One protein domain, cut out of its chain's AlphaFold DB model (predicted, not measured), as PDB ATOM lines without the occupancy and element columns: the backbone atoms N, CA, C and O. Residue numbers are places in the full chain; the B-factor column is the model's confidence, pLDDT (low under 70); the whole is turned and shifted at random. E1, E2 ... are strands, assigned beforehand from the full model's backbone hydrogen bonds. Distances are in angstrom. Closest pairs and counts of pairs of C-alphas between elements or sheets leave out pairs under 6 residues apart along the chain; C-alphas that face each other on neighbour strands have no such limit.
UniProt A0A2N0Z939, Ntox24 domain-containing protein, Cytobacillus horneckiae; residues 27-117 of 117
ATOM      1  N   LEU A  27      20.038   8.171 -43.544       83.00
ATOM      2  CA  LEU A  27      20.617   9.315 -44.233       83.00
ATOM      3  C   LEU A  27      21.503  10.087 -43.253       83.00
ATOM      4  O   LEU A  27      21.299  10.066 -42.042       83.00
ATOM      5  N   GLN A  28      22.546  10.713 -43.781       84.81
ATOM      6  CA  GLN A  28      23.415  11.570 -42.985       84.81
ATOM      7  C   GLN A  28      22.903  13.003 -43.076       84.81
ATOM      8  O   GLN A  28      22.290  13.375 -44.079       84.81
ATOM      9  N   ALA A  29      23.142  13.776 -42.021       84.81
ATOM     10  CA  ALA A  29      22.973  15.220 -42.069       84.81
ATOM     11  C   ALA A  29      24.054  15.824 -42.969       84.81
ATOM     12  O   ALA A  29      25.201  15.363 -42.949       84.81
ATOM     13  N   ASP A  30      23.704  16.877 -43.692       83.69
ATOM     14  CA  ASP A  30      24.665  17.702 -44.404       83.69
ATOM     15  C   ASP A  30      25.481  18.518 -43.389       83.69
ATOM     16  O   ASP A  30      24.946  19.360 -42.670       83.69
ATOM     17  N   GLN A  31      26.786  18.242 -43.300       84.06
ATOM     18  CA  GLN A  31      27.680  18.935 -42.363       84.06
ATOM     19  C   GLN A  31      27.950  20.389 -42.764       84.06
ATOM     20  O   GLN A  31      28.378  21.178 -41.919       84.06
ATOM     21  N   SER A  32      27.707  20.743 -44.029       82.06
ATOM     22  CA  SER A  32      27.835  22.112 -44.525       82.06
ATOM     23  C   SER A  32      26.607  22.970 -44.225       82.06
ATOM     24  O   SER A  32      26.694  24.193 -44.296       82.06
ATOM     25  N   ALA A  33      25.486  22.358 -43.825       81.94
ATOM     26  CA  ALA A  33      24.287  23.096 -43.474       81.94
ATOM     27  C   ALA A  33      24.530  24.022 -42.271       81.94
ATOM     28  O   ALA A  33      25.213  23.689 -41.298       81.94
ATOM     29  N   GLU A  34      23.932  25.207 -42.318       84.88
ATOM     30  CA  GLU A  34      24.028  26.173 -41.222       84.88
ATOM     31  C   GLU A  34      22.900  25.995 -40.201       84.88
ATOM     32  O   GLU A  34      23.087  26.279 -39.020       84.88
ATOM     33  N   GLY A  35      21.767  25.436 -40.629       87.25
ATOM     34  CA  GLY A  35      20.572  25.271 -39.810       87.25
ATOM     35  C   GLY A  35      19.854  23.942 -40.024       87.25
ATOM     36  O   GLY A  35      20.400  22.974 -40.568       87.25
ATOM     37  N   ALA A  36      18.607  23.897 -39.554       88.88
ATOM     38  CA  ALA A  36      17.725  22.760 -39.768       88.88
ATOM     39  C   ALA A  36      17.542  22.504 -41.269       88.88
ATOM     40  O   ALA A  36      17.332  23.426 -42.054       88.88
ATOM     41  N   HIS A  37      17.619  21.241 -41.665       89.62
ATOM     42  CA  HIS A  37      17.543  20.853 -43.067       89.62
ATOM     43  C   HIS A  37      17.007  19.432 -43.195       89.62
ATOM     44  O   HIS A  37      16.905  18.682 -42.218       89.62
ATOM     45  N   ASN A  38      16.687  19.050 -44.426       89.31
ATOM     46  CA  ASN A  38      16.346  17.682 -44.758       89.31
ATOM     47  C   ASN A  38      17.379  17.102 -45.721       89.31
ATOM     48  O   ASN A  38      17.845  17.792 -46.628       89.31
ATOM     49  N   THR A  39      17.678  15.817 -45.575       89.19
ATOM     50  CA  THR A  39      18.368  15.045 -46.614       89.19
ATOM     51  C   THR A  39      17.442  13.984 -47.173       89.19
ATOM     52  O   THR A  39      16.491  13.564 -46.512       89.19
ATOM     53  N   PHE A  40      17.660  13.580 -48.422       91.25
ATOM     54  CA  PHE A  40      16.725  12.706 -49.126       91.25
ATOM     55  C   PHE A  40      17.416  11.743 -50.093       91.25
ATOM     56  O   PHE A  40      18.588  11.904 -50.435       91.25
ATOM     57  N   LYS A  41      16.660  10.731 -50.534       88.81
ATOM     58  CA  LYS A  41      17.000   9.854 -51.663       88.81
ATOM     59  C   LYS A  41      15.885   9.876 -52.701       88.81
ATOM     60  O   LYS A  41      14.704   9.925 -52.342       88.81
ATOM     61  N   ARG A  42      16.283   9.791 -53.970       90.50
ATOM     62  CA  ARG A  42      15.390   9.643 -55.123       90.50
ATOM     63  C   ARG A  42      15.305   8.181 -55.565       90.50
ATOM     64  O   ARG A  42      16.273   7.440 -55.409       90.50
ATOM     65  N   ASP A  43      14.137   7.771 -56.036       90.19
ATOM     66  CA  ASP A  43      13.902   6.444 -56.601       90.19
ATOM     67  C   ASP A  43      14.365   6.362 -58.062       90.19
ATOM     68  O   ASP A  43      14.952   7.313 -58.588       90.19
ATOM     69  N   LYS A  44      14.129   5.214 -58.709       90.88
ATOM     70  CA  LYS A  44      14.505   4.978 -60.114       90.88
ATOM     71  C   LYS A  44      13.895   5.981 -61.095       90.88
ATOM     72  O   LYS A  44      14.462   6.195 -62.159       90.88
ATOM     73  N   ASP A  45      12.780   6.603 -60.719       89.19
ATOM     74  CA  ASP A  45      12.047   7.565 -61.538       89.19
ATOM     75  C   ASP A  45      12.390   9.017 -61.141       89.19
ATOM     76  O   ASP A  45      11.778   9.970 -61.617       89.19
ATOM     77  N   GLY A  46      13.384   9.210 -60.262       89.38
ATOM     78  CA  GLY A  46      13.876  10.523 -59.846       89.38
ATOM     79  C   GLY A  46      13.047  11.201 -58.749       89.38
ATOM     80  O   GLY A  46      13.332  12.352 -58.392       89.38
ATOM     81  N   HIS A  47      12.061  10.518 -58.163       91.19
ATOM     82  CA  HIS A  47      11.180  11.080 -57.141       91.19
ATOM     83  C   HIS A  47      11.692  10.802 -55.731       91.19
ATOM     84  O   HIS A  47      12.212   9.728 -55.436       91.19
ATOM     85  N   ILE A  48      11.514  11.754 -54.812       90.88
ATOM     86  CA  ILE A  48      11.890  11.551 -53.409       90.88
ATOM     87  C   ILE A  48      11.068  10.400 -52.827       90.88
ATOM     88  O   ILE A  48       9.840  10.404 -52.897       90.88
ATOM     89  N   TYR A  49      11.744   9.425 -52.226       91.62
ATOM     90  CA  TYR A  49      11.081   8.286 -51.585       91.62
ATOM     91  C   TYR A  49      11.537   8.004 -50.158       91.62
ATOM     92  O   TYR A  49      10.885   7.258 -49.432       91.62
ATOM     93  N   LYS A  50      12.648   8.611 -49.740       92.75
ATOM     94  CA  LYS A  50      13.077   8.668 -48.344       92.75
ATOM     95  C   LYS A  50      13.575  10.060 -48.045       92.75
ATOM     96  O   LYS A  50      14.263  10.650 -48.880       92.75
ATOM     97  N   TYR A  51      13.296  10.534 -46.843       92.69
ATOM     98  CA  TYR A  51      13.958  11.714 -46.316       92.69
ATOM     99  C   TYR A  51      14.174  11.606 -44.813       92.69
ATOM    100  O   TYR A  51      13.479  10.870 -44.111       92.69
ATOM    101  N   GLU A  52      15.129  12.379 -44.324       92.56
ATOM    102  CA  GLU A  52      15.420  12.572 -42.914       92.56
ATOM    103  C   GLU A  52      15.481  14.063 -42.618       92.56
ATOM    104  O   GLU A  52      16.110  14.820 -43.351       92.56
ATOM    105  N   SER A  53      14.801  14.472 -41.552       91.19
ATOM    106  CA  SER A  53      14.782  15.852 -41.076       91.19
ATOM    107  C   SER A  53      15.717  15.997 -39.892       91.19
ATOM    108  O   SER A  53      15.587  15.262 -38.906       91.19
ATOM    109  N   PHE A  54      16.602  16.980 -39.948       89.38
ATOM    110  CA  PHE A  54      17.564  17.281 -38.902       89.38
ATOM    111  C   PHE A  54      17.237  18.615 -38.232       89.38
ATOM    112  O   PHE A  54      16.757  19.549 -38.872       89.38
ATOM    113  N   SER A  55      17.471  18.689 -36.923       88.31
ATOM    114  CA  SER A  55      17.379  19.943 -36.172       88.31
ATOM    115  C   SER A  55      18.486  20.904 -36.567       88.31
ATOM    116  O   SER A  55      19.452  20.503 -37.208       88.31
ATOM    117  N   GLU A  56      18.414  22.137 -36.077       88.75
ATOM    118  CA  GLU A  56      19.589  23.003 -36.038       88.75
ATOM    119  C   GLU A  56      20.774  22.293 -35.360       88.75
ATOM    120  O   GLU A  56      20.570  21.453 -34.459       88.75
ATOM    121  N   PRO A  57      22.009  22.576 -35.808       88.25
ATOM    122  CA  PRO A  57      23.188  21.964 -35.236       88.25
ATOM    123  C   PRO A  57      23.433  22.516 -33.834       88.25
ATOM    124  O   PRO A  57      23.366  23.717 -33.589       88.25
ATOM    125  N   ARG A  58      23.803  21.634 -32.909       88.38
ATOM    126  CA  ARG A  58      24.366  22.032 -31.618       88.38
ATOM    127  C   ARG A  58      25.874  21.832 -31.654       88.38
ATOM    128  O   ARG A  58      26.337  20.781 -32.095       88.38
ATOM    129  N   LEU A  59      26.631  22.798 -31.143       88.94
ATOM    130  CA  LEU A  59      28.055  22.608 -30.887       88.94
ATOM    131  C   LEU A  59      28.236  21.677 -29.683       88.94
ATOM    132  O   LEU A  59      27.756  21.954 -28.583       88.94
ATOM    133  N   VAL A  60      28.913  20.553 -29.904       85.75
ATOM    134  CA  VAL A  60      29.289  19.591 -28.864       85.75
ATOM    135  C   VAL A  60      30.789  19.378 -28.981       85.75
ATOM    136  O   VAL A  60      31.255  18.875 -29.998       85.75
ATOM    137  N   ASN A  61      31.545  19.791 -27.961       88.94
ATOM    138  CA  ASN A  61      33.014  19.737 -27.952       88.94
ATOM    139  C   ASN A  61      33.649  20.390 -29.200       88.94
ATOM    140  O   ASN A  61      34.563  19.835 -29.798       88.94
ATOM    141  N   GLY A  62      33.114  21.535 -29.638       83.00
ATOM    142  CA  GLY A  62      33.599  22.259 -30.821       83.00
ATOM    143  C   GLY A  62      33.159  21.683 -32.174       83.00
ATOM    144  O   GLY A  62      33.443  22.283 -33.204       83.00
ATOM    145  N   VAL A  63      32.424  20.566 -32.195       83.88
ATOM    146  CA  VAL A  63      31.940  19.929 -33.429       83.88
ATOM    147  C   VAL A  63      30.450  20.213 -33.621       83.88
ATOM    148  O   VAL A  63      29.650  20.036 -32.695       83.88
ATOM    149  N   LYS A  64      30.055  20.635 -34.831       84.62
ATOM    150  CA  LYS A  64      28.640  20.780 -35.209       84.62
ATOM    151  C   LYS A  64      27.975  19.404 -35.217       84.62
ATOM    152  O   LYS A  64      28.414  18.496 -35.916       84.62
ATOM    153  N   LYS A  65      26.901  19.246 -34.445       86.00
ATOM    154  CA  LYS A  65      26.144  17.997 -34.367       86.00
ATOM    155  C   LYS A  65      24.670  18.228 -34.651       86.00
ATOM    156  O   LYS A  65      23.972  18.899 -33.892       86.00
ATOM    157  N   PHE A  66      24.196  17.597 -35.715       89.06
ATOM    158  CA  PHE A  66      22.790  17.566 -36.098       89.06
ATOM    159  C   PHE A  66      22.063  16.412 -35.410       89.06
ATOM    160  O   PHE A  66      22.589  15.299 -35.312       89.06
ATOM    161  N   ASN A  67      20.835  16.653 -34.951       89.25
ATOM    162  CA  ASN A  67      19.988  15.603 -34.394       89.25
ATOM    163  C   ASN A  67      18.885  15.233 -35.379       89.25
ATOM    164  O   ASN A  67      18.134  16.095 -35.827       89.25
ATOM    165  N   LEU A  68      18.738  13.937 -35.654       88.81
ATOM    166  CA  LEU A  68      17.608  13.421 -36.421       88.81
ATOM    167  C   LEU A  68      16.295  13.657 -35.655       88.81
ATOM    168  O   LEU A  68      16.123  13.163 -34.535       88.81
ATOM    169  N   ILE A  69      15.367  14.382 -36.280       91.06
ATOM    170  CA  ILE A  69      14.021  14.659 -35.769       91.06
ATOM    171  C   ILE A  69      13.073  13.541 -36.191       91.06
ATOM    172  O   ILE A  69      12.435  12.902 -35.346       91.06
ATOM    173  N   LYS A  70      12.984  13.316 -37.504       91.75
ATOM    174  CA  LYS A  70      12.083  12.341 -38.111       91.75
ATOM    175  C   LYS A  70      12.643  11.806 -39.422       91.75
ATOM    176  O   LYS A  70      13.486  12.442 -40.044       91.75
ATOM    177  N   ARG A  71      12.138  10.650 -39.837       93.44
ATOM    178  CA  ARG A  71      12.497   9.969 -41.079       93.44
ATOM    179  C   ARG A  71      11.249   9.438 -41.753       93.44
ATOM    180  O   ARG A  71      10.528   8.673 -41.124       93.44
ATOM    181  N   PHE A  72      11.058   9.775 -43.018       93.88
ATOM    182  CA  PHE A  72      10.101   9.103 -43.885       93.88
ATOM    183  C   PHE A  72      10.778   7.933 -44.585       93.88
ATOM    184  O   PHE A  72      11.807   8.108 -45.248       93.88
ATOM    185  N   ASP A  73      10.195   6.748 -44.438       93.50
ATOM    186  CA  ASP A  73      10.559   5.576 -45.217       93.50
ATOM    187  C   ASP A  73       9.405   5.218 -46.149       93.50
ATOM    188  O   ASP A  73       8.354   4.757 -45.710       93.50
ATOM    189  N   GLY A  74       9.609   5.465 -47.440       92.56
ATOM    190  CA  GLY A  74       8.666   5.108 -48.485       92.56
ATOM    191  C   GLY A  74       8.938   3.753 -49.135       92.56
ATOM    192  O   GLY A  74       8.261   3.419 -50.103       92.56
ATOM    193  N   GLY A  75       9.927   2.982 -48.665       92.62
ATOM    194  CA  GLY A  75      10.208   1.629 -49.150       92.62
ATOM    195  C   GLY A  75      11.522   1.507 -49.902       92.62
ATOM    196  O   GLY A  75      12.553   2.023 -49.467       92.62
ATOM    197  N   LYS A  76      11.530   0.776 -51.012       91.75
ATOM    198  CA  LYS A  76      12.740   0.518 -51.799       91.75
ATOM    199  C   LYS A  76      12.859   1.470 -52.993       91.75
ATOM    200  O   LYS A  76      11.945   2.237 -53.308       91.75
ATOM    201  N   PHE A  77      14.045   1.454 -53.601       90.25
ATOM    202  CA  PHE A  77      14.399   2.273 -54.767       90.25
ATOM    203  C   PHE A  77      13.568   1.920 -56.010       90.25
ATOM    204  O   PHE A  77      13.293   2.790 -56.827       90.25
ATOM    205  N   ASP A  78      13.130   0.667 -56.124       90.50
ATOM    206  CA  ASP A  78      12.282   0.161 -57.208       90.50
ATOM    207  C   ASP A  78      10.783   0.462 -57.022       90.50
ATOM    208  O   ASP A  78       9.986   0.164 -57.906       90.50
ATOM    209  N   GLY A  79      10.399   1.059 -55.889       88.69
ATOM    210  CA  GLY A  79       9.006   1.340 -55.538       88.69
ATOM    211  C   GLY A  79       8.325   0.241 -54.724       88.69
ATOM    212  O   GLY A  79       7.221   0.462 -54.235       88.69
ATOM    213  N   THR A  80       8.974  -0.907 -54.503       91.56
ATOM    214  CA  THR A  80       8.396  -1.961 -53.660       91.56
ATOM    215  C   THR A  80       8.374  -1.551 -52.179       91.56
ATOM    216  O   THR A  80       9.237  -0.774 -51.735       91.56
ATOM    217  N   PRO A  81       7.415  -2.060 -51.380       89.81
ATOM    218  CA  PRO A  81       7.367  -1.785 -49.949       89.81
ATOM    219  C   PRO A  81       8.664  -2.173 -49.226       89.81
ATOM    220  O   PRO A  81       9.354  -3.140 -49.570       89.81
ATOM    221  N   GLY A  82       9.009  -1.385 -48.209       88.06
ATOM    222  CA  GLY A  82      10.060  -1.718 -47.255       88.06
ATOM    223  C   GLY A  82       9.567  -2.713 -46.206       88.06
ATOM    224  O   GLY A  82       8.417  -3.136 -46.227       88.06
ATOM    225  N   ALA A  83      10.446  -3.066 -45.268       88.44
ATOM    226  CA  ALA A  83      10.043  -3.854 -44.110       88.44
ATOM    227  C   ALA A  83       9.153  -3.028 -43.174       88.44
ATOM    228  O   ALA A  83       9.404  -1.836 -42.958       88.44
ATOM    229  N   ASP A  84       8.169  -3.688 -42.573       88.75
ATOM    230  CA  ASP A  84       7.346  -3.096 -41.529       88.75
ATOM    231  C   ASP A  84       8.207  -2.703 -40.334       88.75
ATOM    232  O   ASP A  84       9.142  -3.404 -39.930       88.75
ATOM    233  N   HIS A  85       7.864  -1.575 -39.726       87.81
ATOM    234  CA  HIS A  85       8.542  -1.113 -38.534       87.81
ATOM    235  C   HIS A  85       7.559  -1.134 -37.371       87.81
ATOM    236  O   HIS A  85       6.647  -0.318 -37.306       87.81
ATOM    237  N   ARG A  86       7.761  -2.057 -36.420       89.25
ATOM    238  CA  ARG A  86       6.885  -2.244 -35.243       89.25
ATOM    239  C   ARG A  86       5.400  -2.397 -35.620       89.25
ATOM    240  O   ARG A  86       4.541  -1.797 -34.985       89.25
ATOM    241  N   GLY A  87       5.119  -3.172 -36.670       91.50
ATOM    242  CA  GLY A  87       3.757  -3.431 -37.147       91.50
ATOM    243  C   GLY A  87       3.121  -2.290 -37.948       91.50
ATOM    244  O   GLY A  87       1.953  -2.390 -38.301       91.50
ATOM    245  N   VAL A  88       3.863  -1.216 -38.240       92.12
ATOM    246  CA  VAL A  88       3.415  -0.161 -39.157       92.12
ATOM    247  C   VAL A  88       4.016  -0.421 -40.544       92.12
ATOM    248  O   VAL A  88       5.252  -0.466 -40.656       92.12
ATOM    249  N   PRO A  89       3.184  -0.587 -41.589       93.88
ATOM    250  CA  PRO A  89       3.659  -0.857 -42.938       93.88
ATOM    251  C   PRO A  89       4.324   0.366 -43.573       93.88
ATOM    252  O   PRO A  89       4.272   1.483 -43.063       93.88
ATOM    253  N   THR A  90       4.998   0.152 -44.697       93.12
ATOM    254  CA  THR A  90       5.524   1.239 -45.534       93.12
ATOM    255  C   THR A  90       4.399   1.815 -46.413       93.12
ATOM    256  O   THR A  90       3.685   1.022 -47.024       93.12
ATOM    257  N   PRO A  91       4.264   3.150 -46.563       94.44
ATOM    258  CA  PRO A  91       5.139   4.192 -46.031       94.44
ATOM    259  C   PRO A  91       4.889   4.496 -44.549       94.44
ATOM    260  O   PRO A  91       3.759   4.439 -44.073       94.44
ATOM    261  N   HIS A  92       5.941   4.883 -43.825       95.94
ATOM    262  CA  HIS A  92       5.843   5.288 -42.418       95.94
ATOM    263  C   HIS A  92       6.830   6.400 -42.048       95.94
ATOM    264  O   HIS A  92       7.858   6.604 -42.700       95.94
ATOM    265  N   ILE A  93       6.527   7.107 -40.957       95.00
ATOM    266  CA  ILE A  93       7.418   8.082 -40.326       95.00
ATOM    267  C   ILE A  93       7.963   7.496 -39.026       95.00
ATOM    268  O   ILE A  93       7.197   7.129 -38.138       95.00
ATOM    269  N   ASN A  94       9.285   7.523 -38.870       93.00
ATOM    270  CA  ASN A  94       9.971   7.215 -37.617       93.00
ATOM    271  C   ASN A  94      10.458   8.501 -36.955       93.00
ATOM    272  O   ASN A  94      10.928   9.410 -37.636       93.00
ATOM    273  N   GLY A  95      10.428   8.576 -35.627       90.88
ATOM    274  CA  GLY A  95      10.906   9.764 -34.921       90.88
ATOM    275  C   GLY A  95      10.927   9.596 -33.410       90.88
ATOM    276  O   GLY A  95      10.105   8.885 -32.838       90.88
ATOM    277  N   LYS A  96      11.860  10.283 -32.738       85.94
ATOM    278  CA  LYS A  96      11.998  10.203 -31.269       85.94
ATOM    279  C   LYS A  96      10.803  10.800 -30.523       85.94
ATOM    280  O   LYS A  96      10.487  10.351 -29.432       85.94
ATOM    281  N   LYS A  97      10.157  11.811 -31.112       87.69
ATOM    282  CA  LYS A  97       8.982  12.494 -30.541       87.69
ATOM    283  C   LYS A  97       7.649  11.830 -30.916       87.69
ATOM    284  O   LYS A  97       6.596  12.340 -30.559       87.69
ATOM    285  N   ILE A  98       7.681  10.720 -31.653       88.19
ATOM    286  CA  ILE A  98       6.481   9.993 -32.074       88.19
ATOM    287  C   ILE A  98       6.174   8.931 -31.023       88.19
ATOM    288  O   ILE A  98       7.041   8.123 -30.687       88.19
ATOM    289  N   LYS A  99       4.940   8.911 -30.504       89.38
ATOM    290  CA  LYS A  99       4.487   7.862 -29.579       89.38
ATOM    291  C   LYS A  99       4.595   6.501 -30.275       89.38
ATOM    292  O   LYS A  99       4.117   6.342 -31.388       89.38
ATOM    293  N   GLY A 100       5.280   5.542 -29.652       90.00
ATOM    294  CA  GLY A 100       5.595   4.249 -30.281       90.00
ATOM    295  C   GLY A 100       6.786   4.281 -31.254       90.00
ATOM    296  O   GLY A 100       7.226   3.232 -31.726       90.00
ATOM    297  N   GLY A 101       7.379   5.452 -31.506       92.44
ATOM    298  CA  GLY A 101       8.572   5.663 -32.335       92.44
ATOM    299  C   GLY A 101       8.343   5.596 -33.848       92.44
ATOM    300  O   GLY A 101       9.266   5.906 -34.603       92.44
ATOM    301  N   VAL A 102       7.143   5.207 -34.277       95.69
ATOM    302  CA  VAL A 102       6.723   5.068 -35.674       95.69
ATOM    303  C   VAL A 102       5.216   5.288 -35.788       95.69
ATOM    304  O   VAL A 102       4.476   4.946 -34.867       95.69
ATOM    305  N   ARG A 103       4.769   5.859 -36.906       96.25
ATOM    306  CA  ARG A 103       3.354   5.968 -37.286       96.25
ATOM    307  C   ARG A 103       3.207   6.061 -38.812       96.25
ATOM    308  O   ARG A 103       4.205   6.341 -39.485       96.25
ATOM    309  N   PRO A 104       1.993   5.895 -39.362       95.38
ATOM    310  CA  PRO A 104       1.703   6.291 -40.738       95.38
ATOM    311  C   PRO A 104       2.052   7.771 -40.991       95.38
ATOM    312  O   PRO A 104       1.985   8.581 -40.055       95.38
ATOM    313  N   PRO A 105       2.467   8.141 -42.215       93.69
ATOM    314  CA  PRO A 105       2.765   9.523 -42.564       93.69
ATOM    315  C   PRO A 105       1.486  10.360 -42.583       93.69
ATOM    316  O   PRO A 105       0.435   9.890 -43.010       93.69
ATOM    317  N   GLU A 106       1.594  11.619 -42.169       92.50
ATOM    318  CA  GLU A 106       0.523  12.584 -42.415       92.50
ATOM    319  C   GLU A 106       0.532  13.006 -43.894       92.50
ATOM    320  O   GLU A 106       1.605  13.016 -44.505       92.50
ATOM    321  N   PRO A 107      -0.599  13.439 -44.482       89.75
ATOM    322  CA  PRO A 107      -0.664  13.797 -45.903       89.75
ATOM    323  C   PRO A 107       0.365  14.849 -46.342       89.75
ATOM    324  O   PRO A 107       0.880  14.794 -47.455       89.75
ATOM    325  N   TRP A 108       0.704  15.802 -45.468       87.62
ATOM    326  CA  TRP A 108       1.719  16.820 -45.761       87.62
ATOM    327  C   TRP A 108       3.157  16.306 -45.642       87.62
ATOM    328  O   TRP A 108       4.059  16.969 -46.135       87.62
ATOM    329  N   GLU A 109       3.391  15.161 -44.998       91.12
ATOM    330  CA  GLU A 109       4.709  14.525 -44.863       91.12
ATOM    331  C   GLU A 109       5.048  13.600 -46.034       91.12
ATOM    332  O   GLU A 109       6.182  13.144 -46.143       91.12
ATOM    333  N   ILE A 110       4.085  13.317 -46.907       90.69
ATOM    334  CA  ILE A 110       4.292  12.470 -48.076       90.69
ATOM    335  C   ILE A 110       4.996  13.301 -49.164       90.69
ATOM    336  O   ILE A 110       4.467  14.333 -49.588       90.69
ATOM    337  N   PRO A 111       6.188  12.889 -49.640       88.44
ATOM    338  CA  PRO A 111       6.866  13.576 -50.733       88.44
ATOM    339  C   PRO A 111       6.029  13.568 -52.014       88.44
ATOM    340  O   PRO A 111       5.217  12.670 -52.231       88.44
ATOM    341  N   ASN A 112       6.275  14.523 -52.914       86.56
ATOM    342  CA  ASN A 112       5.638  14.530 -54.231       86.56
ATOM    343  C   ASN A 112       6.193  13.393 -55.113       86.56
ATOM    344  O   ASN A 112       7.083  13.602 -55.934       86.56
ATOM    345  N   ASN A 113       5.675  12.187 -54.900       86.19
ATOM    346  CA  ASN A 113       6.015  10.967 -55.611       86.19
ATOM    347  C   ASN A 113       4.703  10.265 -56.007       86.19
ATOM    348  O   ASN A 113       3.878  10.016 -55.121       86.19
ATOM    349  N   PRO A 114       4.474   9.966 -57.301       87.81
ATOM    350  CA  PRO A 114       3.237   9.340 -57.772       87.81
ATOM    351  C   PRO A 114       2.870   8.034 -57.061       87.81
ATOM    352  O   PRO A 114       1.694   7.719 -56.958       87.81
ATOM    353  N   ARG A 115       3.848   7.299 -56.524       88.12
ATOM    354  CA  ARG A 115       3.613   5.996 -55.881       88.12
ATOM    355  C   ARG A 115       2.924   6.060 -54.511       88.12
ATOM    356  O   ARG A 115       2.613   5.018 -53.947       88.12
ATOM    357  N   PHE A 116       2.771   7.255 -53.938       85.75
ATOM    358  CA  PHE A 116       2.136   7.466 -52.629       85.75
ATOM    359  C   PHE A 116       0.807   8.228 -52.727       85.75
ATOM    360  O   PHE A 116       0.338   8.749 -51.715       85.75
ATOM    361  N   LYS A 117       0.258   8.369 -53.938       76.81
ATOM    362  CA  LYS A 117      -0.987   9.089 -54.212       76.81
ATOM    363  C   LYS A 117      -2.118   8.132 -54.541       76.81
ATOM    364  O   LYS A 117      -1.817   7.056 -55.100       76.81
TER     365      LYS A 117
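AT A GLANCE: This is residues 27 to 117 of the 117 residues of the protein "Ntox24 domain-containing protein" of Cytobacillus horneckiae (UniProt A0A2N0Z939). Little regular structure is present: one twisted antiparallel sheet, in order E1, E2, E5, E6, has the small hairpin E3 and E4 beyond one end, while unnamed residues 74 to 91 and 106 to 117 loop toward the other. The printed part has 91 residues, with six named strands, E1 to E6 along the chain, holding 29; the class is all strand. It is compact, radius of gyration of the C-alphas 14.0 A, spanning 42 by 31 by 21 A.

HOW THE PARTS SIT: E2, residues 48 to 54, forms an antiparallel hairpin with edge strand E1, residues 37 to 42; N 39 and O 52 are 2.9 A apart. E5, residues 68 to 73, is antiparallel to E2 at 169 degrees; N 53 and O 70 are 2.9 A apart. Edge strand E6, residues 92 to 95, forms a hairpin with E5; N 71 and O 94 are 2.8 A apart. E3, residues 58 to 60, and E4, residues 63 to 65, form a hairpin; N 58 and O 65 are 2.9 A apart. E4 runs on into E5 at 47 degrees.

IN THESE COORDINATES: E1, 16.6 A long, begins at C-alpha 37 (17.543, 20.853, -43.067). E2 measures 16.6 A and E5 13.7 A. E6 ends at C-alpha 95 (10.906, 9.764, -34.921).

THE WHOLE: The C-alphas farthest apart, of Asn 61 and Lys 117, are 44.3 A apart. The printed part has no cut. The E5 to E6 link is long. No printed residue is under 70 in pLDDT.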